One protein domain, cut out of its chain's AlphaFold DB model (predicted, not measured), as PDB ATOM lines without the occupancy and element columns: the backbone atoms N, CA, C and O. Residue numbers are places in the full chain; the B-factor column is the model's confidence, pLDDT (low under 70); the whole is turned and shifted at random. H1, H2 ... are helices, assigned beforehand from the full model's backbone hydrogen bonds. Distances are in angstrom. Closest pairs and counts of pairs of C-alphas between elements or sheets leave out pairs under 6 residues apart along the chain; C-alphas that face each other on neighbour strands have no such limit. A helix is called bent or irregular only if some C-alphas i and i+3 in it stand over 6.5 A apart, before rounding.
ATOM      1  N   LEU A  48      -6.460 -39.790  -2.854       92.69
ATOM      2  CA  LEU A  48      -6.110 -40.505  -1.628       92.69
ATOM      3  C   LEU A  48      -7.061 -41.665  -1.311       92.69
ATOM      4  O   LEU A  48      -6.774 -42.444  -0.406       92.69
ATOM      5  N   THR A  49      -8.147 -41.838  -2.071       92.62
ATOM      6  CA  THR A  49      -8.982 -43.044  -1.997       92.62
ATOM      7  C   THR A  49      -8.162 -44.302  -2.319       92.62
ATOM      8  O   THR A  49      -8.345 -45.335  -1.681       92.62
ATOM      9  N   CYS A  50      -7.211 -44.211  -3.262       92.50
ATOM     10  CA  CYS A  50      -6.375 -45.345  -3.687       92.50
ATOM     11  C   CYS A  50      -4.873 -45.145  -3.436       92.50
ATOM     12  O   CYS A  50      -4.122 -46.121  -3.392       92.50
ATOM     13  N   HIS A  51      -4.406 -43.900  -3.318       93.06
ATOM     14  CA  HIS A  51      -2.990 -43.592  -3.141       93.06
ATOM     15  C   HIS A  51      -2.652 -43.214  -1.703       93.06
ATOM     16  O   HIS A  51      -3.346 -42.439  -1.057       93.06
ATOM     17  N   THR A  52      -1.504 -43.693  -1.233       94.00
ATOM     18  CA  THR A  52      -0.898 -43.227   0.016       94.00
ATOM     19  C   THR A  52       0.226 -42.256  -0.305       94.00
ATOM     20  O   THR A  52       1.084 -42.559  -1.139       94.00
ATOM     21  N   LEU A  53       0.242 -41.105   0.366       93.69
ATOM     22  CA  LEU A  53       1.344 -40.152   0.262       93.69
ATOM     23  C   LEU A  53       2.644 -40.761   0.795       93.69
ATOM     24  O   LEU A  53       2.651 -41.549   1.746       93.69
ATOM     25  N   ASN A  54       3.751 -40.385   0.168       94.12
ATOM     26  CA  ASN A  54       5.090 -40.667   0.649       94.12
ATOM     27  C   ASN A  54       5.671 -39.384   1.270       94.12
ATOM     28  O   ASN A  54       6.203 -38.563   0.527       94.12
ATOM     29  N   PRO A  55       5.557 -39.173   2.595       92.19
ATOM     30  CA  PRO A  55       6.051 -37.950   3.238       92.19
ATOM     31  C   PRO A  55       7.581 -37.837   3.209       92.19
ATOM     32  O   PRO A  55       8.113 -36.744   3.345       92.19
ATOM     33  N   GLU A  56       8.280 -38.955   3.006       92.81
ATOM     34  CA  GLU A  56       9.740 -39.019   2.876       92.81
ATOM     35  C   GLU A  56      10.208 -38.711   1.442       92.81
ATOM     36  O   GLU A  56      11.404 -38.660   1.177       92.81
ATOM     37  N   ALA A  57       9.284 -38.540   0.487       90.94
ATOM     38  CA  ALA A  57       9.648 -38.219  -0.883       90.94
ATOM     39  C   ALA A  57      10.188 -36.788  -0.979       90.94
ATOM     40  O   ALA A  57       9.447 -35.819  -0.807       90.94
ATOM     41  N   GLU A  58      11.443 -36.647  -1.393       90.06
ATOM     42  CA  GLU A  58      12.023 -35.354  -1.758       90.06
ATOM     43  C   GLU A  58      11.586 -34.926  -3.168       90.06
ATOM     44  O   GLU A  58      12.393 -34.686  -4.060       90.06
ATOM     45  N   VAL A  59      10.274 -34.814  -3.384       85.25
ATOM     46  CA  VAL A  59       9.673 -34.508  -4.696       85.25
ATOM     47  C   VAL A  59      10.252 -33.216  -5.280       85.25
ATOM     48  O   VAL A  59      10.470 -33.116  -6.482       85.25
ATOM     49  N   MET A  60      10.533 -32.224  -4.428       85.06
ATOM     50  CA  MET A  60      11.136 -30.957  -4.853       85.06
ATOM     51  C   MET A  60      12.582 -31.117  -5.336       85.06
ATOM     52  O   MET A  60      13.009 -30.376  -6.219       85.06
ATOM     53  N   ALA A  61      13.332 -32.089  -4.807       86.12
ATOM     54  CA  ALA A  61      14.682 -32.375  -5.280       86.12
ATOM     55  C   ALA A  61      14.674 -32.902  -6.721       86.12
ATOM     56  O   ALA A  61      15.549 -32.532  -7.496       86.12
ATOM     57  N   SER A  62      13.637 -33.646  -7.114       80.44
ATOM     58  CA  SER A  62      13.443 -34.129  -8.489       80.44
ATOM     59  C   SER A  62      13.167 -33.037  -9.530       80.44
ATOM     60  O   SER A  62      13.046 -33.351 -10.708       80.44
ATOM     61  N   PHE A  63      13.038 -31.772  -9.119       78.62
ATOM     62  CA  PHE A  63      12.943 -30.623 -10.027       78.62
ATOM     63  C   PHE A  63      14.223 -29.775 -10.058       78.62
ATOM     64  O   PHE A  63      14.247 -28.735 -10.717       78.62
ATOM     65  N   LYS A  64      15.275 -30.168  -9.322       84.69
ATOM     66  CA  LYS A  64      16.577 -29.475  -9.345       84.69
ATOM     67  C   LYS A  64      17.330 -29.719 -10.646       84.69
ATOM     68  O   LYS A  64      18.113 -28.871 -11.067       84.69
ATOM     69  N   ASP A  65      17.088 -30.865 -11.261       77.19
ATOM     70  CA  ASP A  65      17.568 -31.205 -12.585       77.19
ATOM     71  C   ASP A  65      16.382 -31.514 -13.507       77.19
ATOM     72  O   ASP A  65      15.210 -31.444 -13.128       77.19
ATOM     73  N   ALA A  66      16.707 -31.782 -14.763       74.44
ATOM     74  CA  ALA A  66      15.752 -32.160 -15.785       74.44
ATOM     75  C   ALA A  66      15.919 -33.634 -16.190       74.44
ATOM     76  O   ALA A  66      15.557 -34.021 -17.301       74.44
ATOM     77  N   ASP A  67      16.453 -34.477 -15.303       74.50
ATOM     78  CA  ASP A  67      16.610 -35.904 -15.554       74.50
ATOM     79  C   ASP A  67      15.337 -36.656 -15.113       74.50
ATOM     80  O   ASP A  67      14.970 -36.664 -13.941       74.50
ATOM     81  N   PRO A  68      14.609 -37.328 -16.022       71.31
ATOM     82  CA  PRO A  68      13.421 -38.078 -15.633       71.31
ATOM     83  C   PRO A  68      13.744 -39.340 -14.810       71.31
ATOM     84  O   PRO A  68      12.822 -39.942 -14.254       71.31
ATOM     85  N   LEU A  69      15.011 -39.765 -14.739       78.69
ATOM     86  CA  LEU A  69      15.464 -40.921 -13.960       78.69
ATOM     87  C   LEU A  69      15.709 -40.590 -12.481       78.69
ATOM     88  O   LEU A  69      15.726 -41.503 -11.659       78.69
ATOM     89  N   THR A  70      15.847 -39.311 -12.126       79.38
ATOM     90  CA  THR A  70      16.031 -38.835 -10.739       79.38
ATOM     91  C   THR A  70      14.692 -38.510 -10.053       79.38
ATOM     92  O   THR A  70      14.642 -38.078  -8.895       79.38
ATOM     93  N   PHE A  71      13.571 -38.739 -10.749       82.56
ATOM     94  CA  PHE A  71      12.236 -38.450 -10.240       82.56
ATOM     95  C   PHE A  71      11.820 -39.364  -9.078       82.56
ATOM     96  O   PHE A  71      11.781 -40.589  -9.200       82.56
ATOM     97  N   THR A  72      11.375 -38.747  -7.984       86.12
ATOM     98  CA  THR A  72      10.774 -39.410  -6.826       86.12
ATOM     99  C   THR A  72       9.286 -39.080  -6.745       86.12
ATOM    100  O   THR A  72       8.876 -37.920  -6.724       86.12
ATOM    101  N   SER A  73       8.445 -40.116  -6.675       87.25
ATOM    102  CA  SER A  73       6.993 -39.944  -6.574       87.25
ATOM    103  C   SER A  73       6.563 -39.462  -5.187       87.25
ATOM    104  O   SER A  73       6.992 -40.008  -4.173       87.25
ATOM    105  N   SER A  74       5.613 -38.522  -5.148       89.56
ATOM    106  CA  SER A  74       4.909 -38.105  -3.923       89.56
ATOM    107  C   SER A  74       3.997 -39.191  -3.342       89.56
ATOM    108  O   SER A  74       3.428 -39.002  -2.269       89.56
ATOM    109  N   PHE A  75       3.823 -40.316  -4.040       92.44
ATOM    110  CA  PHE A  75       3.015 -41.446  -3.599       92.44
ATOM    111  C   PHE A  75       3.884 -42.677  -3.371       92.44
ATOM    112  O   PHE A  75       4.846 -42.932  -4.095       92.44
ATOM    113  N   ARG A  76       3.507 -43.488  -2.382       93.56
ATOM    114  CA  ARG A  76       4.103 -44.813  -2.195       93.56
ATOM    115  C   ARG A  76       3.689 -45.733  -3.349       93.56
ATOM    116  O   ARG A  76       2.627 -45.563  -3.951       93.56
ATOM    117  N   ALA A  77       4.521 -46.735  -3.630       90.69
ATOM    118  CA  ALA A  77       4.181 -47.775  -4.593       90.69
ATOM    119  C   ALA A  77       2.863 -48.463  -4.197       90.69
ATOM    120  O   ALA A  77       2.657 -48.830  -3.037       90.69
ATOM    121  N   MET A  78       1.965 -48.627  -5.168       90.12
ATOM    122  CA  MET A  78       0.655 -49.229  -4.934       90.12
ATOM    123  C   MET A  78       0.798 -50.721  -4.626       90.12
ATOM    124  O   MET A  78       1.465 -51.456  -5.351       90.12
ATOM    125  N   LYS A  79       0.148 -51.172  -3.551       91.88
ATOM    126  CA  LYS A  79       0.137 -52.582  -3.142       91.88
ATOM    127  C   LYS A  79      -1.042 -53.311  -3.782       91.88
ATOM    128  O   LYS A  79      -2.127 -52.745  -3.889       91.88
ATOM    129  N   LYS A  80      -0.868 -54.601  -4.094       92.38
ATOM    130  CA  LYS A  80      -1.950 -55.490  -4.571       92.38
ATOM    131  C   LYS A  80      -3.187 -55.446  -3.662       92.38
ATOM    132  O   LYS A  80      -4.307 -55.505  -4.156       92.38
ATOM    133  N   THR A  81      -2.974 -55.310  -2.354       93.81
ATOM    134  CA  THR A  81      -4.038 -55.282  -1.339       93.81
ATOM    135  C   THR A  81      -5.051 -54.155  -1.550       93.81
ATOM    136  O   THR A  81      -6.219 -54.321  -1.213       93.81
ATOM    137  N   VAL A  82      -4.637 -53.028  -2.145       93.50
ATOM    138  CA  VAL A  82      -5.550 -51.928  -2.501       93.50
ATOM    139  C   VAL A  82      -6.571 -52.412  -3.532       93.50
ATOM    140  O   VAL A  82      -7.767 -52.208  -3.358       93.50
ATOM    141  N   CYS A  83      -6.118 -53.134  -4.561       93.25
ATOM    142  CA  CYS A  83      -6.992 -53.682  -5.596       93.25
ATOM    143  C   CYS A  83      -7.964 -54.722  -5.018       93.25
ATOM    144  O   CYS A  83      -9.161 -54.679  -5.297       93.25
ATOM    145  N   THR A  84      -7.464 -55.628  -4.172       93.19
ATOM    146  CA  THR A  84      -8.260 -56.731  -3.601       93.19
ATOM    147  C   THR A  84      -9.204 -56.296  -2.480       93.19
ATOM    148  O   THR A  84      -9.919 -57.124  -1.938       93.19
ATOM    149  N   THR A  85      -9.225 -55.010  -2.114       92.44
ATOM    150  CA  THR A  85     -10.255 -54.472  -1.207       92.44
ATOM    151  C   THR A  85     -11.608 -54.338  -1.922       92.44
ATOM    152  O   THR A  85     -12.656 -54.377  -1.282       92.44
ATOM    153  N   CYS A  86     -11.605 -54.189  -3.252       93.00
ATOM    154  CA  CYS A  86     -12.826 -54.101  -4.061       93.00
ATOM    155  C   CYS A  86     -12.988 -55.272  -5.033       93.00
ATOM    156  O   CYS A  86     -14.116 -55.691  -5.278       93.00
ATOM    157  N   HIS A  87     -11.882 -55.788  -5.577       94.31
ATOM    158  CA  HIS A  87     -11.880 -56.994  -6.399       94.31
ATOM    159  C   HIS A  87     -11.848 -58.230  -5.509       94.31
ATOM    160  O   HIS A  87     -10.779 -58.657  -5.067       94.31
ATOM    161  N   THR A  88     -13.035 -58.760  -5.247       92.94
ATOM    162  CA  THR A  88     -13.288 -59.968  -4.465       92.94
ATOM    163  C   THR A  88     -14.328 -60.817  -5.186       92.94
ATOM    164  O   THR A  88     -15.167 -60.273  -5.913       92.94
ATOM    165  N   SER A  89     -14.325 -62.125  -4.924       89.19
ATOM    166  CA  SER A  89     -15.264 -63.102  -5.498       89.19
ATOM    167  C   SER A  89     -16.726 -62.655  -5.454       89.19
ATOM    168  O   SER A  89     -17.490 -62.931  -6.375       89.19
ATOM    169  N   ASP A  90     -17.096 -61.915  -4.408       88.50
ATOM    170  CA  ASP A  90     -18.484 -61.577  -4.099       88.50
ATOM    171  C   ASP A  90     -18.912 -60.189  -4.610       88.50
ATOM    172  O   ASP A  90     -20.052 -59.778  -4.388       88.50
ATOM    173  N   ARG A  91     -18.017 -59.421  -5.256       87.19
ATOM    174  CA  ARG A  91     -18.308 -58.028  -5.649       87.19
ATOM    175  C   ARG A  91     -17.867 -57.671  -7.061       87.19
ATOM    176  O   ARG A  91     -18.692 -57.286  -7.885       87.19
ATOM    177  N   VAL A  92     -16.565 -57.707  -7.318       85.81
ATOM    178  CA  VAL A  92     -15.973 -57.356  -8.613       85.81
ATOM    179  C   VAL A  92     -14.992 -58.452  -8.959       85.81
ATOM    180  O   VAL A  92     -14.135 -58.763  -8.138       85.81
ATOM    181  N   GLU A  93     -15.101 -58.989 -10.173       87.81
ATOM    182  CA  GLU A  93     -14.296 -60.112 -10.649       87.81
ATOM    183  C   GLU A  93     -12.828 -60.031 -10.188       87.81
ATOM    184  O   GLU A  93     -12.118 -59.059 -10.473       87.81
ATOM    185  N   ASP A  94     -12.368 -61.068  -9.489       90.56
ATOM    186  CA  ASP A  94     -11.054 -61.154  -8.844       90.56
ATOM    187  C   ASP A  94     -10.153 -62.242  -9.447       90.56
ATOM    188  O   ASP A  94      -9.172 -62.684  -8.841       90.56
ATOM    189  N   THR A  95     -10.442 -62.643 -10.686       91.94
ATOM    190  CA  THR A  95      -9.644 -63.634 -11.402       91.94
ATOM    191  C   THR A  95      -8.249 -63.094 -11.737       91.94
ATOM    192  O   THR A  95      -8.000 -61.887 -11.825       91.94
ATOM    193  N   CYS A  96      -7.291 -63.996 -11.983       90.56
ATOM    194  CA  CYS A  96      -5.934 -63.603 -12.375       90.56
ATOM    195  C   CYS A  96      -5.933 -62.703 -13.624       90.56
ATOM    196  O   CYS A  96      -5.110 -61.791 -13.733       90.56
ATOM    197  N   LEU A  97      -6.878 -62.937 -14.539       90.56
ATOM    198  CA  LEU A  97      -7.009 -62.228 -15.811       90.56
ATOM    199  C   LEU A  97      -7.638 -60.835 -15.674       90.56
ATOM    200  O   LEU A  97      -7.555 -60.040 -16.614       90.56
ATOM    201  N   THR A  98      -8.203 -60.493 -14.513       90.06
ATOM    202  CA  THR A  98      -8.660 -59.128 -14.220       90.06
ATOM    203  C   THR A  98      -7.492 -58.145 -14.326       90.06
ATOM    204  O   THR A  98      -7.563 -57.144 -15.049       90.06
ATOM    205  N   CYS A  99      -6.379 -58.470 -13.662       91.06
ATOM    206  CA  CYS A  99      -5.191 -57.619 -13.590       91.06
ATOM    207  C   CYS A  99      -4.106 -58.022 -14.590       91.06
ATOM    208  O   CYS A  99      -3.421 -57.150 -15.134       91.06
ATOM    209  N   HIS A 100      -3.910 -59.325 -14.811       92.19
ATOM    210  CA  HIS A 100      -2.796 -59.833 -15.600       92.19
ATOM    211  C   HIS A 100      -3.181 -60.068 -17.056       92.19
ATOM    212  O   HIS A 100      -4.228 -60.631 -17.364       92.19
ATOM    213  N   ASN A 101      -2.291 -59.670 -17.963       88.69
ATOM    214  CA  ASN A 101      -2.402 -60.089 -19.352       88.69
ATOM    215  C   ASN A 101      -1.873 -61.520 -19.475       88.69
ATOM    216  O   ASN A 101      -0.767 -61.818 -19.024       88.69
ATOM    217  N   TYR A 102      -2.653 -62.383 -20.115       79.69
ATOM    218  CA  TYR A 102      -2.193 -63.693 -20.560       79.69
ATOM    219  C   TYR A 102      -1.668 -63.580 -21.997       79.69
ATOM    220  O   TYR A 102      -2.093 -62.689 -22.732       79.69
ATOM    221  N   HIS A 103      -0.719 -64.439 -22.376       82.00
ATOM    222  CA  HIS A 103       0.049 -64.349 -23.629       82.00
ATOM    223  C   HIS A 103       0.937 -63.100 -23.746       82.00
ATOM    224  O   HIS A 103       0.741 -62.220 -24.586       82.00
TER     225      HIS A 103
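What this domain is: This is residues 48 to 103 of the 121 residues of an uncharacterized protein of Nitrospira sp. SB0677_bin_15 (UniProt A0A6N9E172). With little regular structure, this is a flat, extended trail of loops: residues 48 to 79 run out and fold back in one long loop, whose residues 64 to 69 stick out, and two tiny helices, H1 then H2, follow toward the other end. The printed part has 56 residues, of which 8 are in named elements; the class is all helix, with no named strand. The radius of gyration of the C-alphas is 16.2 A and the spans are 47 by 29 by 11 A.

How they stand to each other: Go from Leu 48 through residues 48 to 79, without a named element, to H1, residues 80 to 83. A long link of 12 residues leads on to H2, residues 96 to 99; H1 and H2 are apart. Both are too short for an O i to N i+4 pair; the one O i to N i+3 pair is within hydrogen-bond range in H1, but not in H2.

Where its parts are: Find C-alpha 80 at (-1.950, -55.490, -4.571); H1 runs 5.5 A to C-alpha 83. H2 ends at C-alpha 99, (-5.191, -57.619, -13.590), and is neither bent nor irregular, but only just: C-alphas 96 and 99 are 6.2 A apart.

The domain as a whole: Look to Asp 65 and Asp 90 for the two C-alphas farthest apart, 47.9 A. The printed part has no cut, and no printed residue is under 70 in pLDDT.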